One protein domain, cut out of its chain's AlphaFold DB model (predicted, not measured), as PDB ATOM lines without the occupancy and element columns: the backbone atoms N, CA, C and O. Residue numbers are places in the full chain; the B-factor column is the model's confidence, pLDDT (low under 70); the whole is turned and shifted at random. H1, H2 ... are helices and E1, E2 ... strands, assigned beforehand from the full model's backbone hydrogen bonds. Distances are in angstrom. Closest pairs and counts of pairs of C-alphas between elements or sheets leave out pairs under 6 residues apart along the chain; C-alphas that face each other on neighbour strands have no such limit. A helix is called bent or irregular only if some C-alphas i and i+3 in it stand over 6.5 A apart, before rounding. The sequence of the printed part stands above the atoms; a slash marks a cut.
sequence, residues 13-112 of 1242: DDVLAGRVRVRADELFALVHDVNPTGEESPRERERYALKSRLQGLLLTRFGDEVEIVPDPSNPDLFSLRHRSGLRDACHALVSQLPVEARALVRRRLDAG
ATOM      1  N   ASP A  13      14.849  31.226 -14.136       93.75
ATOM      2  CA  ASP A  13      14.013  30.119 -13.683       93.75
ATOM      3  C   ASP A  13      12.649  30.126 -14.384       93.75
ATOM      4  O   ASP A  13      12.092  29.063 -14.665       93.75
ATOM      5  N   ASP A  14      12.125  31.301 -14.750       93.12
ATOM      6  CA  ASP A  14      10.911  31.419 -15.567       93.12
ATOM      7  C   ASP A  14      11.123  30.929 -17.003       93.12
ATOM      8  O   ASP A  14      10.229  30.308 -17.593       93.12
ATOM      9  N   VAL A  15      12.307  31.179 -17.564       95.62
ATOM     10  CA  VAL A  15      12.692  30.692 -18.894       95.62
ATOM     11  C   VAL A  15      12.892  29.175 -18.879       95.62
ATOM     12  O   VAL A  15      12.347  28.481 -19.742       95.62
ATOM     13  N   LEU A  16      13.601  28.642 -17.877       94.44
ATOM     14  CA  LEU A  16      13.821  27.199 -17.713       94.44
ATOM     15  C   LEU A  16      12.527  26.431 -17.416       94.44
ATOM     16  O   LEU A  16      12.350  25.322 -17.916       94.44
ATOM     17  N   ALA A  17      11.598  27.022 -16.661       92.56
ATOM     18  CA  ALA A  17      10.278  26.445 -16.410       92.56
ATOM     19  C   ALA A  17       9.309  26.583 -17.601       92.56
ATOM     20  O   ALA A  17       8.165  26.136 -17.518       92.56
ATOM     21  N   GLY A  18       9.726  27.234 -18.695       92.44
ATOM     22  CA  GLY A  18       8.893  27.470 -19.873       92.44
ATOM     23  C   GLY A  18       7.739  28.456 -19.645       92.44
ATOM     24  O   GLY A  18       6.839  28.537 -20.484       92.44
ATOM     25  N   ARG A  19       7.754  29.215 -18.539       92.88
ATOM     26  CA  ARG A  19       6.743  30.235 -18.209       92.88
ATOM     27  C   ARG A  19       6.862  31.464 -19.107       92.88
ATOM     28  O   ARG A  19       5.857  32.107 -19.403       92.88
ATOM     29  N   VAL A  20       8.072  31.753 -19.584       95.00
ATOM     30  CA  VAL A  20       8.357  32.838 -20.527       95.00
ATOM     31  C   VAL A  20       8.937  32.264 -21.818       95.00
ATOM     32  O   VAL A  20       9.866  31.454 -21.810       95.00
ATOM     33  N   ARG A  21       8.384  32.677 -22.964       92.31
ATOM     34  CA  ARG A  21       8.975  32.381 -24.274       92.31
ATOM     35  C   ARG A  21      10.023  33.440 -24.591       92.31
ATOM     36  O   ARG A  21       9.678  34.611 -24.679       92.31
ATOM     37  N   VAL A  22      11.256  32.998 -24.804       95.62
ATOM     38  CA  VAL A  22      12.386  33.838 -25.221       95.62
ATOM     39  C   VAL A  22      12.794  33.518 -26.651       95.62
ATOM     40  O   VAL A  22      12.502  32.422 -27.144       95.62
ATOM     41  N   ARG A  23      13.448  34.470 -27.313       93.75
ATOM     42  CA  ARG A  23      14.164  34.260 -28.580       93.75
ATOM     43  C   ARG A  23      15.591  33.763 -28.323       93.75
ATOM     44  O   ARG A  23      16.079  33.843 -27.195       93.75
ATOM     45  N   ALA A  24      16.262  33.254 -29.360       91.56
ATOM     46  CA  ALA A  24      17.640  32.783 -29.246       91.56
ATOM     47  C   ALA A  24      18.569  33.895 -28.724       91.56
ATOM     48  O   ALA A  24      19.289  33.686 -27.754       91.56
ATOM     49  N   ASP A  25      18.488  35.109 -29.270       88.94
ATOM     50  CA  ASP A  25      19.320  36.256 -28.880       88.94
ATOM     51  C   ASP A  25      19.128  36.711 -27.423       88.94
ATOM     52  O   ASP A  25      20.095  37.114 -26.769       88.94
ATOM     53  N   GLU A  26      17.904  36.616 -26.901       91.88
ATOM     54  CA  GLU A  26      17.585  36.866 -25.490       91.88
ATOM     55  C   GLU A  26      18.161  35.773 -24.583       91.88
ATOM     56  O   GLU A  26      18.690  36.076 -23.515       91.88
ATOM     57  N   LEU A  27      18.120  34.509 -25.022       93.88
ATOM     58  CA  LEU A  27      18.696  33.388 -24.280       93.88
ATOM     59  C   LEU A  27      20.235  33.424 -24.282       93.88
ATOM     60  O   LEU A  27      20.841  33.135 -23.255       93.88
ATOM     61  N   PHE A  28      20.869  33.860 -25.377       92.69
ATOM     62  CA  PHE A  28      22.310  34.153 -25.432       92.69
ATOM     63  C   PHE A  28      22.705  35.234 -24.412       92.69
ATOM     64  O   PHE A  28      23.681  35.073 -23.681       92.69
ATOM     65  N   ALA A  29      21.942  36.331 -24.343       90.69
ATOM     66  CA  ALA A  29      22.191  37.402 -23.378       90.69
ATOM     67  C   ALA A  29      22.007  36.923 -21.928       90.69
ATOM     68  O   ALA A  29      22.795  37.280 -21.057       90.69
ATOM     69  N   LEU A  30      21.014  36.064 -21.684       94.06
ATOM     70  CA  LEU A  30      20.751  35.481 -20.370       94.06
ATOM     71  C   LEU A  30      21.850  34.502 -19.923       94.06
ATOM     72  O   LEU A  30      22.221  34.486 -18.755       94.06
ATOM     73  N   VAL A  31      22.413  33.711 -20.844       94.00
ATOM     74  CA  VAL A  31      23.572  32.839 -20.564       94.00
ATOM     75  C   VAL A  31      24.813  33.660 -20.186       94.00
ATOM     76  O   VAL A  31      25.565  33.243 -19.303       94.00
ATOM     77  N   HIS A  32      25.012  34.824 -20.813       90.62
ATOM     78  CA  HIS A  32      26.085  35.764 -20.462       90.62
ATOM     79  C   HIS A  32      25.889  36.409 -19.092       90.62
ATOM     80  O   HIS A  32      26.835  36.475 -18.315       90.62
ATOM     81  N   ASP A  33      24.669  36.839 -18.775       92.12
ATOM     82  CA  ASP A  33      24.344  37.473 -17.489       92.12
ATOM     83  C   ASP A  33      24.571  36.526 -16.295       92.12
ATOM     84  O   ASP A  33      24.979  36.938 -15.211       92.12
ATOM     85  N   VAL A  34      24.378  35.220 -16.513       92.62
ATOM     86  CA  VAL A  34      24.585  34.166 -15.505       92.62
ATOM     87  C   VAL A  34      26.035  33.646 -15.493       92.62
ATOM     88  O   VAL A  34      26.362  32.727 -14.738       92.62
ATOM     89  N   ASN A  35      26.938  34.211 -16.307       84.88
ATOM     90  CA  ASN A  35      28.313  33.730 -16.400       84.88
ATOM     91  C   ASN A  35      29.051  33.905 -15.049       84.88
ATOM     92  O   ASN A  35      29.091  35.010 -14.509       84.88
ATOM     93  N   PRO A  36      29.603  32.825 -14.468       82.81
ATOM     94  CA  PRO A  36      30.286  32.887 -13.178       82.81
ATOM     95  C   PRO A  36      31.566  33.735 -13.231       82.81
ATOM     96  O   PRO A  36      32.189  33.885 -14.281       82.81
ATOM     97  N   THR A  37      31.941  34.280 -12.075       76.06
ATOM     98  CA  THR A  37      33.047  35.222 -11.839       76.06
ATOM     99  C   THR A  37      34.407  34.543 -11.623       76.06
ATOM    100  O   THR A  37      35.433  35.214 -11.643       76.06
ATOM    101  N   GLY A  38      34.432  33.217 -11.466       71.12
ATOM    102  CA  GLY A  38      35.624  32.404 -11.228       71.12
ATOM    103  C   GLY A  38      35.915  32.075  -9.756       71.12
ATOM    104  O   GLY A  38      36.957  31.484  -9.490       71.12
ATOM    105  N   GLU A  39      35.040  32.410  -8.801       64.81
ATOM    106  CA  GLU A  39      35.279  32.152  -7.369       64.81
ATOM    107  C   GLU A  39      34.778  30.759  -6.938       64.81
ATOM    108  O   GLU A  39      33.727  30.284  -7.359       64.81
ATOM    109  N   GLU A  40      35.477  30.063  -6.039       64.88
ATOM    110  CA  GLU A  40      35.021  28.755  -5.538       64.88
ATOM    111  C   GLU A  40      33.977  28.881  -4.409       64.88
ATOM    112  O   GLU A  40      34.174  28.399  -3.291       64.88
ATOM    113  N   SER A  41      32.832  29.517  -4.682       81.94
ATOM    114  CA  SER A  41      31.731  29.648  -3.713       81.94
ATOM    115  C   SER A  41      30.561  28.684  -3.999       81.94
ATOM    116  O   SER A  41      30.340  28.279  -5.143       81.94
ATOM    117  N   PRO A  42      29.747  28.300  -2.991       77.25
ATOM    118  CA  PRO A  42      28.518  27.531  -3.224       77.25
ATOM    119  C   PRO A  42      27.562  28.222  -4.210       77.25
ATOM    120  O   PRO A  42      26.996  27.570  -5.084       77.25
ATOM    121  N   ARG A  43      27.464  29.554  -4.124       79.56
ATOM    122  CA  ARG A  43      26.663  30.396  -5.022       79.56
ATOM    123  C   ARG A  43      27.196  30.372  -6.459       79.56
ATOM    124  O   ARG A  43      26.425  30.430  -7.413       79.56
ATOM    125  N   GLU A  44      28.507  30.235  -6.622       84.62
ATOM    126  CA  GLU A  44      29.144  30.038  -7.923       84.62
ATOM    127  C   GLU A  44      28.737  28.709  -8.558       84.62
ATOM    128  O   GLU A  44      28.396  28.658  -9.736       84.62
ATOM    129  N   ARG A  45      28.730  27.623  -7.773       82.62
ATOM    130  CA  ARG A  45      28.329  26.291  -8.256       82.62
ATOM    131  C   ARG A  45      26.878  26.294  -8.732       82.62
ATOM    132  O   ARG A  45      26.571  25.683  -9.755       82.62
ATOM    133  N   GLU A  46      26.006  27.022  -8.036       86.44
ATOM    134  CA  GLU A  46      24.621  27.247  -8.459       86.44
ATOM    135  C   GLU A  46      24.546  28.018  -9.784       86.44
ATOM    136  O   GLU A  46      23.774  27.635 -10.666       86.44
ATOM    137  N   ARG A  47      25.392  29.039  -9.978       90.81
ATOM    138  CA  ARG A  47      25.503  29.772 -11.252       90.81
ATOM    139  C   ARG A  47      26.031  28.899 -12.388       90.81
ATOM    140  O   ARG A  47      25.445  28.919 -13.465       90.81
ATOM    141  N   TYR A  48      27.053  28.074 -12.157       88.44
ATOM    142  CA  TYR A  48      27.533  27.093 -13.141       88.44
ATOM    143  C   TYR A  48      26.429  26.102 -13.536       88.44
ATOM    144  O   TYR A  48      26.225  25.837 -14.723       88.44
ATOM    145  N   ALA A  49      25.668  25.595 -12.561       89.81
ATOM    146  CA  ALA A  49      24.543  24.699 -12.819       89.81
ATOM    147  C   ALA A  49      23.393  25.400 -13.566       89.81
ATOM    148  O   ALA A  49      22.750  24.801 -14.429       89.81
ATOM    149  N   LEU A  50      23.112  26.668 -13.254       94.62
ATOM    150  CA  LEU A  50      22.106  27.472 -13.947       94.62
ATOM    151  C   LEU A  50      22.524  27.777 -15.393       94.62
ATOM    152  O   LEU A  50      21.748  27.519 -16.313       94.62
ATOM    153  N   LYS A  51      23.770  28.214 -15.602       94.94
ATOM    154  CA  LYS A  51      24.367  28.438 -16.923       94.94
ATOM    155  C   LYS A  51      24.302  27.178 -17.785       94.94
ATOM    156  O   LYS A  51      23.814  27.246 -18.909       94.94
ATOM    157  N   SER A  52      24.708  26.024 -17.249       94.81
ATOM    158  CA  SER A  52      24.653  24.755 -17.987       94.81
ATOM    159  C   SER A  52      23.223  24.383 -18.407       94.81
ATOM    160  O   SER A  52      22.989  23.976 -19.548       94.81
ATOM    161  N   ARG A  53      22.230  24.578 -17.528       95.69
ATOM    162  CA  ARG A  53      20.815  24.335 -17.863       95.69
ATOM    163  C   ARG A  53      20.318  25.264 -18.974       95.69
ATOM    164  O   ARG A  53      19.638  24.793 -19.884       95.69
ATOM    165  N   LEU A  54      20.684  26.547 -18.940       96.44
ATOM    166  CA  LEU A  54      20.335  27.514 -19.988       96.44
ATOM    167  C   LEU A  54      21.028  27.200 -21.323       96.44
ATOM    168  O   LEU A  54      20.385  27.265 -22.366       96.44
ATOM    169  N   GLN A  55      22.301  26.795 -21.301       95.50
ATOM    170  CA  GLN A  55      23.032  26.334 -22.489       95.50
ATOM    171  C   GLN A  55      22.420  25.050 -23.065       95.50
ATOM    172  O   GLN A  55      22.286  24.914 -24.281       95.50
ATOM    173  N   GLY A  56      21.977  24.135 -22.200       95.88
ATOM    174  CA  GLY A  56      21.210  22.960 -22.598       95.88
ATOM    175  C   GLY A  56      19.901  23.333 -23.292       95.88
ATOM    176  O   GLY A  56      19.620  22.807 -24.363       95.88
ATOM    177  N   LEU A  57      19.141  24.281 -22.730       96.12
ATOM    178  CA  LEU A  57      17.910  24.798 -23.338       96.12
ATOM    179  C   LEU A  57      18.178  25.492 -24.682       96.12
ATOM    180  O   LEU A  57      17.399  25.336 -25.619       96.12
ATOM    181  N   LEU A  58      19.280  26.238 -24.790       95.06
ATOM    182  CA  LEU A  58      19.692  26.904 -26.023       95.06
ATOM    183  C   LEU A  58      19.952  25.882 -27.138       95.06
ATOM    184  O   LEU A  58      19.436  26.027 -28.243       95.06
ATOM    185  N   LEU A  59      20.684  24.815 -26.819       95.25
ATOM    186  CA  LEU A  59      21.000  23.732 -27.746       95.25
ATOM    187  C   LEU A  59      19.778  22.910 -28.160       95.25
ATOM    188  O   LEU A  59      19.640  22.574 -29.334       95.25
ATOM    189  N   THR A  60      18.887  22.579 -27.224       95.06
ATOM    190  CA  THR A  60      17.716  21.742 -27.527       95.06
ATOM    191  C   THR A  60      16.612  22.511 -28.244       95.06
ATOM    192  O   THR A  60      15.923  21.936 -29.082       95.06
ATOM    193  N   ARG A  61      16.438  23.803 -27.942       95.00
ATOM    194  CA  ARG A  61      15.350  24.621 -28.499       95.00
ATOM    195  C   ARG A  61      15.741  25.411 -29.745       95.00
ATOM    196  O   ARG A  61      14.885  25.629 -30.595       95.00
ATOM    197  N   PHE A  62      16.999  25.839 -29.845       94.94
ATOM    198  CA  PHE A  62      17.499  26.704 -30.921       94.94
ATOM    199  C   PHE A  62      18.723  26.104 -31.621       94.94
ATOM    200  O   PHE A  62      19.525  26.831 -32.200       94.94
ATOM    201  N   GLY A  63      18.886  24.778 -31.585       91.12
ATOM    202  CA  GLY A  63      20.055  24.100 -32.146       91.12
ATOM    203  C   GLY A  63      20.349  24.457 -33.607       91.12
ATOM    204  O   GLY A  63      21.510  24.461 -34.001       91.12
ATOM    205  N   ASP A  64      19.347  24.796 -34.418       91.31
ATOM    206  CA  ASP A  64      19.543  25.178 -35.828       91.31
ATOM    207  C   ASP A  64      20.079  26.608 -36.011       91.31
ATOM    208  O   ASP A  64      20.635  26.929 -37.059       91.31
ATOM    209  N   GLU A  65      19.959  27.455 -34.986       92.81
ATOM    210  CA  GLU A  65      20.478  28.830 -34.942       92.81
ATOM    211  C   GLU A  65      21.852  28.909 -34.250       92.81
ATOM    212  O   GLU A  65      22.494  29.962 -34.240       92.81
ATOM    213  N   VAL A  66      22.322  27.787 -33.693       92.00
ATOM    214  CA  VAL A  66      23.547  27.688 -32.897       92.00
ATOM    215  C   VAL A  66      24.600  26.861 -33.634       92.00
ATOM    216  O   VAL A  66      24.370  25.722 -34.048       92.00
ATOM    217  N   GLU A  67      25.776  27.447 -33.790       92.56
ATOM    218  CA  GLU A  67      27.004  26.814 -34.252       92.56
ATOM    219  C   GLU A  67      27.810  26.315 -33.043       92.56
ATOM    220  O   GLU A  67      27.903  26.998 -32.023       92.56
ATOM    221  N   ILE A  68      28.371  25.109 -33.146       93.31
ATOM    222  CA  ILE A  68      29.214  24.497 -32.112       93.31
ATOM    223  C   ILE A  68      30.636  24.477 -32.654       93.31
ATOM    224  O   ILE A  68      30.913  23.751 -33.608       93.31
ATOM    225  N   VAL A  69      31.533  25.247 -32.044       90.81
ATOM    226  CA  VAL A  69      32.938  25.312 -32.464       90.81
ATOM    227  C   VAL A  69      33.807  24.657 -31.387       90.81
ATOM    228  O   VAL A  69      33.862  25.189 -30.273       90.81
ATOM    229  N   PRO A  70      34.458  23.513 -31.666       90.94
ATOM    230  CA  PRO A  70      35.317  22.837 -30.696       90.94
ATOM    231  C   PRO A  70      36.544  23.686 -30.347       90.94
ATOM    232  O   PRO A  70      37.092  24.388 -31.199       90.94
ATOM    233  N   ASP A  71      36.988  23.610 -29.094       86.62
ATOM    234  CA  ASP A  71      38.245  24.219 -28.671       86.62
ATOM    235  C   ASP A  71      39.430  23.341 -29.123       86.62
ATOM    236  O   ASP A  71      39.449  22.139 -28.844       86.62
ATOM    237  N   PRO A  72      40.448  23.903 -29.802       75.38
ATOM    238  CA  PRO A  72      41.572  23.124 -30.327       75.38
ATOM    239  C   PRO A  72      42.487  22.538 -29.240       75.38
ATOM    240  O   PRO A  72      43.295  21.660 -29.532       75.38
ATOM    241  N   SER A  73      42.401  23.030 -28.003       75.19
ATOM    242  CA  SER A  73      43.233  22.611 -26.872       75.19
ATOM    243  C   SER A  73      42.521  21.676 -25.892       75.19
ATOM    244  O   SER A  73      43.189  21.031 -25.083       75.19
ATOM    245  N   ASN A  74      41.189  21.569 -25.961       85.44
ATOM    246  CA  ASN A  74      40.404  20.703 -25.089       85.44
ATOM    247  C   ASN A  74      39.198  20.100 -25.843       85.44
ATOM    248  O   ASN A  74      38.224  20.812 -26.079       85.44
ATOM    249  N   PRO A  75      39.209  18.790 -26.157       80.88
ATOM    250  CA  PRO A  75      38.148  18.143 -26.937       80.88
ATOM    251  C   PRO A  75      36.790  18.094 -26.218       80.88
ATOM    252  O   PRO A  75      35.760  17.912 -26.864       80.88
ATOM    253  N   ASP A  76      36.766  18.277 -24.894       85.56
ATOM    254  CA  ASP A  76      35.531  18.362 -24.113       85.56
ATOM    255  C   ASP A  76      34.989  19.795 -24.005       85.56
ATOM    256  O   ASP A  76      33.897  19.983 -23.462       85.56
ATOM    257  N   LEU A  77      35.713  20.803 -24.502       92.38
ATOM    258  CA  LEU A  77      35.312  22.207 -24.480       92.38
ATOM    259  C   LEU A  77      34.901  22.665 -25.883       92.38
ATOM    260  O   LEU A  77      35.595  22.430 -26.867       92.38
ATOM    261  N   PHE A  78      33.775  23.363 -25.982       92.81
ATOM    262  CA  PHE A  78      33.321  23.985 -27.226       92.81
ATOM    263  C   PHE A  78      32.705  25.352 -26.934       92.81
ATOM    264  O   PHE A  78      32.226  25.615 -25.827       92.81
ATOM    265  N   SER A  79      32.706  26.228 -27.932       92.19
ATOM    266  CA  SER A  79      31.979  27.497 -27.904       92.19
ATOM    267  C   SER A  79      30.648  27.357 -28.638       92.19
ATOM    268  O   SER A  79      30.547  26.670 -29.657       92.19
ATOM    269  N   LEU A  80      29.609  27.979 -28.083       93.00
ATOM    270  CA  LEU A  80      28.302  28.090 -28.722       93.00
ATOM    271  C   LEU A  80      28.228  29.449 -29.396       93.00
ATOM    272  O   LEU A  80      28.274  30.464 -28.718       93.00
ATOM    273  N   ARG A  81      28.087  29.502 -30.714       90.69
ATOM    274  CA  ARG A  81      27.993  30.764 -31.454       90.69
ATOM    275  C   ARG A  81      26.644  30.889 -32.116       90.69
ATOM    276  O   ARG A  81      26.071  29.907 -32.572       90.69
ATOM    277  N   HIS A  82      26.108  32.100 -32.167       90.69
ATOM    278  CA  HIS A  82      24.923  32.331 -32.977       90.69
ATOM    279  C   HIS A  82      25.344  32.303 -34.449       90.69
ATOM    280  O   HIS A  82      26.279  33.016 -34.819       90.69
ATOM    281  N   ARG A  83      24.652  31.544 -35.307       85.50
ATOM    282  CA  ARG A  83      25.023  31.384 -36.731       85.50
ATOM    283  C   ARG A  83      25.089  32.696 -37.517       85.50
ATOM    284  O   ARG A  83      25.738  32.761 -38.553       85.50
ATOM    285  N   SER A  84      24.444  33.760 -37.038       80.38
ATOM    286  CA  SER A  84      24.560  35.090 -37.649       80.38
ATOM    287  C   SER A  84      25.904  35.791 -37.378       80.38
ATOM    288  O   SER A  84      26.070  36.930 -37.804       80.38
ATOM    289  N   GLY A  85      26.822  35.182 -36.614       71.44
ATOM    290  CA  GLY A  85      28.162  35.709 -36.316       71.44
ATOM    291  C   GLY A  85      28.204  36.932 -35.391       71.44
ATOM    292  O   GLY A  85      29.276  37.462 -35.123       71.44
ATOM    293  N   LEU A  86      27.053  37.401 -34.893       58.19
ATOM    294  CA  LEU A  86      26.954  38.660 -34.140       58.19
ATOM    295  C   LEU A  86      27.182  38.502 -32.627       58.19
ATOM    296  O   LEU A  86      27.376  39.513 -31.954       58.19
ATOM    297  N   ARG A  87      27.118  37.277 -32.075       67.12
ATOM    298  CA  ARG A  87      27.268  36.991 -30.633       67.12
ATOM    299  C   ARG A  87      27.820  35.580 -30.381       67.12
ATOM    300  O   ARG A  87      27.339  34.613 -30.971       67.12
ATOM    301  N   ASP A  88      28.783  35.473 -29.470       74.69
ATOM    302  CA  ASP A  88      29.302  34.215 -28.908       74.69
ATOM    303  C   ASP A  88      28.584  33.956 -27.562       74.69
ATOM    304  O   ASP A  88      28.461  34.895 -26.785       74.69
ATOM    305  N   ALA A  89      28.041  32.759 -27.297       57.72
ATOM    306  CA  ALA A  89      27.252  32.356 -26.105       57.72
ATOM    307  C   ALA A  89      28.087  31.702 -24.995       57.72
ATOM    308  O   ALA A  89      27.529  31.049 -24.105       57.72
ATOM    309  N   CYS A  90      29.405  31.899 -25.012       76.62
ATOM    310  CA  CYS A  90      30.345  31.353 -24.034       76.62
ATOM    311  C   CYS A  90      30.756  29.899 -24.318       76.62
ATOM    312  O   CYS A  90      30.091  29.137 -25.023       76.62
ATOM    313  N   HIS A  91      31.863  29.504 -23.686       89.50
ATOM    314  CA  HIS A  91      32.354  28.131 -23.669       89.50
ATOM    315  C   HIS A  91      31.504  27.244 -22.742       89.50
ATOM    316  O   HIS A  91      31.015  27.701 -21.696       89.50
ATOM    317  N   ALA A  92      31.344  25.978 -23.120       91.62
ATOM    318  CA  ALA A  92      30.672  24.939 -22.347       91.62
ATOM    319  C   ALA A  92      31.453  23.621 -22.424       91.62
ATOM    320  O   ALA A  92      32.057  23.304 -23.447       91.62
ATOM    321  N   LEU A  93      31.428  22.853 -21.332       93.25
ATOM    322  CA  LEU A  93      31.992  21.505 -21.287       93.25
ATOM    323  C   LEU A  93      30.923  20.472 -21.649       93.25
ATOM    324  O   LEU A  93      29.829  20.480 -21.076       93.25
ATOM    325  N   VAL A  94      31.254  19.530 -22.538       93.81
ATOM    326  CA  VAL A  94      30.341  18.462 -22.994       93.81
ATOM    327  C   VAL A  94      29.796  17.674 -21.804       93.81
ATOM    328  O   VAL A  94      28.611  17.351 -21.759       93.81
ATOM    329  N   SER A  95      30.638  17.400 -20.807       92.19
ATOM    330  CA  SER A  95      30.286  16.638 -19.606       92.19
ATOM    331  C   SER A  95      29.264  17.337 -18.702       92.19
ATOM    332  O   SER A  95      28.483  16.650 -18.040       92.19
ATOM    333  N   GLN A  96      29.232  18.671 -18.706       92.38
ATOM    334  CA  GLN A  96      28.393  19.472 -17.813       92.38
ATOM    335  C   GLN A  96      26.984  19.712 -18.357       92.38
ATOM    336  O   GLN A  96      26.106  20.081 -17.578       92.38
ATOM    337  N   LEU A  97      26.754  19.495 -19.656       94.62
ATOM    338  CA  LEU A  97      25.446  19.674 -20.281       94.62
ATOM    339  C   LEU A  97      24.414  18.620 -19.832       94.62
ATOM    340  O   LEU A  97      24.774  17.465 -19.567       94.62
ATOM    341  N   PRO A  98      23.109  18.964 -19.844       93.12
ATOM    342  CA  PRO A  98      22.030  17.984 -19.742       93.12
ATOM    343  C   PRO A  98      22.161  16.870 -20.792       93.12
ATOM    344  O   PRO A  98      22.646  17.104 -21.898       93.12
ATOM    345  N   VAL A  99      21.697  15.658 -20.460       92.94
ATOM    346  CA  VAL A  99      21.911  14.429 -21.256       92.94
ATOM    347  C   VAL A  99      21.544  14.598 -22.736       92.94
ATOM    348  O   VAL A  99      22.315  14.190 -23.603       92.94
ATOM    349  N   GLU A 100      20.405  15.226 -23.026       90.06
ATOM    350  CA  GLU A 100      19.907  15.434 -24.392       90.06
ATOM    351  C   GLU A 100      20.783  16.410 -25.187       90.06
ATOM    352  O   GLU A 100      21.195  16.106 -26.308       90.06
ATOM    353  N   ALA A 101      21.144  17.547 -24.583       94.69
ATOM    354  CA  ALA A 101      22.037  18.532 -25.189       94.69
ATOM    355  C   ALA A 101      23.439  17.946 -25.419       94.69
ATOM    356  O   ALA A 101      24.033  18.143 -26.474       94.69
ATOM    357  N   ARG A 102      23.942  17.151 -24.469       96.00
ATOM    358  CA  ARG A 102      25.219  16.441 -24.591       96.00
ATOM    359  C   ARG A 102      25.223  15.448 -25.754       96.00
ATOM    360  O   ARG A 102      26.203  15.383 -26.491       96.00
ATOM    361  N   ALA A 103      24.146  14.680 -25.932       91.56
ATOM    362  CA  ALA A 103      24.016  13.745 -27.049       91.56
ATOM    363  C   ALA A 103      23.957  14.470 -28.406       91.56
ATOM    364  O   ALA A 103      24.550  14.000 -29.376       91.56
ATOM    365  N   LEU A 104      23.283  15.626 -28.462       93.19
ATOM    366  CA  LEU A 104      23.224  16.479 -29.651       93.19
ATOM    367  C   LEU A 104      24.601  17.058 -30.010       93.19
ATOM    368  O   LEU A 104      25.017  16.964 -31.162       93.19
ATOM    369  N   VAL A 105      25.323  17.602 -29.027       94.19
ATOM    370  CA  VAL A 105      26.669  18.164 -29.224       94.19
ATOM    371  C   VAL A 105      27.647  17.096 -29.703       94.19
ATOM    372  O   VAL A 105      28.320  17.316 -30.702       94.19
ATOM    373  N   ARG A 106      27.678  15.918 -29.060       93.38
ATOM    374  CA  ARG A 106      28.543  14.806 -29.496       93.38
ATOM    375  C   ARG A 106      28.253  14.397 -30.932       93.38
ATOM    376  O   ARG A 106      29.167  14.357 -31.737       93.38
ATOM    377  N   ARG A 107      26.975  14.229 -31.286       91.88
ATOM    378  CA  ARG A 107      26.580  13.890 -32.659       91.88
ATOM    379  C   ARG A 107      27.081  14.912 -33.687       91.88
ATOM    380  O   ARG A 107      27.489  14.508 -34.768       91.88
ATOM    381  N   ARG A 108      27.036  16.212 -33.375       91.00
ATOM    382  CA  ARG A 108      27.498  17.276 -34.286       91.00
ATOM    383  C   ARG A 108      29.022  17.374 -34.374       91.00
ATOM    384  O   ARG A 108      29.542  17.597 -35.463       91.00
ATOM    385  N   LEU A 109      29.723  17.176 -33.257       88.06
ATOM    386  CA  LEU A 109      31.186  17.100 -33.236       88.06
ATOM    387  C   LEU A 109      31.687  15.873 -34.016       88.06
ATOM    388  O   LEU A 109      32.576  16.015 -34.849       88.06
ATOM    389  N   ASP A 110      31.052  14.711 -33.832       85.62
ATOM    390  CA  ASP A 110      31.364  13.472 -34.560       85.62
ATOM    391  C   ASP A 110      31.063  13.593 -36.068       85.62
ATOM    392  O   ASP A 110      31.751  12.998 -36.895       85.62
ATOM    393  N   ALA A 111      30.048  14.381 -36.439       84.19
ATOM    394  CA  ALA A 111      29.689  14.657 -37.832       84.19
ATOM    395  C   ALA A 111      30.601  15.694 -38.519       84.19
ATOM    396  O   ALA A 111      30.451  15.926 -39.717       84.19
ATOM    397  N   GLY A 112      31.533  16.323 -37.791       77.06
ATOM    398  CA  GLY A 112      32.468  17.301 -38.350       77.06
ATOM    399  C   GLY A 112      31.840  18.644 -38.748       77.06
ATOM    400  O   GLY A 112      32.445  19.387 -39.517       77.06
TER     401      GLY A 112
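What this domain is: This is residues 13 to 112 of the 1242 residues of an uncharacterized protein of Acidobacteria bacterium (UniProt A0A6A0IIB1). Picture a wall of three antiparallel strands, E1, E2 and E3, with helices H2, H3 and H4 over one face and no named helix over the other: two layers. Long H3 runs between H2, its partner in a helical hairpin, and H4, which meets it at a steep tilt; short H1 sits away from the sheet. The 100 printed residues hold, in chain order, H1 H2 H3 E1 E2 E3 H4, a mixed class of helices and strands. The sheet's order E1 - E2 - E3 is a meander, each strand the antiparallel neighbour of the one before. The whole is compact and rounded, with a radius of gyration of the C-alphas of 13.0 A and spans of 35 by 32 by 26 A.

Where its parts are: Find C-alpha 13 at (14.013, 30.119, -13.683), where H1, residues 13 to 16, begins and runs 5.0 A. H2 follows as residues 24 to 33, 14.3 A long. Next look for H3, residues 42 to 65, from C-alpha 42 at (28.518, 27.531, -3.224) over 32.7 A; it has a kink of 52 degrees near residue 59 and is irregular, with C-alphas 61 and 64 8.5 A apart. E1 is residues 66 to 71, 15.7 A; E2 is residues 74 to 82, 20.9 A, and bends by 57 degrees at residue 77; E3 is residues 88 to 93, 15.1 A. H4, residues 99 to 110, runs 16.3 A to C-alpha 110 at (31.364, 13.472, -34.560).

How they stand to each other: Start at the hub, H3. H1 only just touches it, with 3 pairs of C-alphas within 8 A, the closest being Leu 16 and Leu 54 at 6.9 A. H2 touches H3 at a shallow tilt of 15 degrees, opposite ways, closest at the C-alphas of Val 31 and Lys 51, 5.8 A. H4 touches H3 with residues 100 to 104 alone, at a steep tilt of 58 degrees, the same way; the closest C-alphas are Gly 56 and Ala 101, 5.2 A. H2 and H4 are apart. H2, H3 and H4 are on the same face of the sheet, at heights over the sheet of 8.9, 9.2 and 9.3 A. In the hairpin E1 and E2, N 67 and O 81 are 2.8 A apart; in the hairpin E2 and E3, N 89 and O 80 are 2.7 A apart, both within hydrogen-bond range. Every O i to N i+4 pair is within range in H2 and H4, and 18 of 20 in H3; H1 is too short for such a pair.

The domain as a whole: The farthest C-alphas, those of Arg 19 and Ser 73, are 38.3 A apart. The printed part has no cut, and no link is long. Look for pLDDT under 70 at residues 39 to 40, 86 to 87 and 89; the mean of the printed part is 88.4.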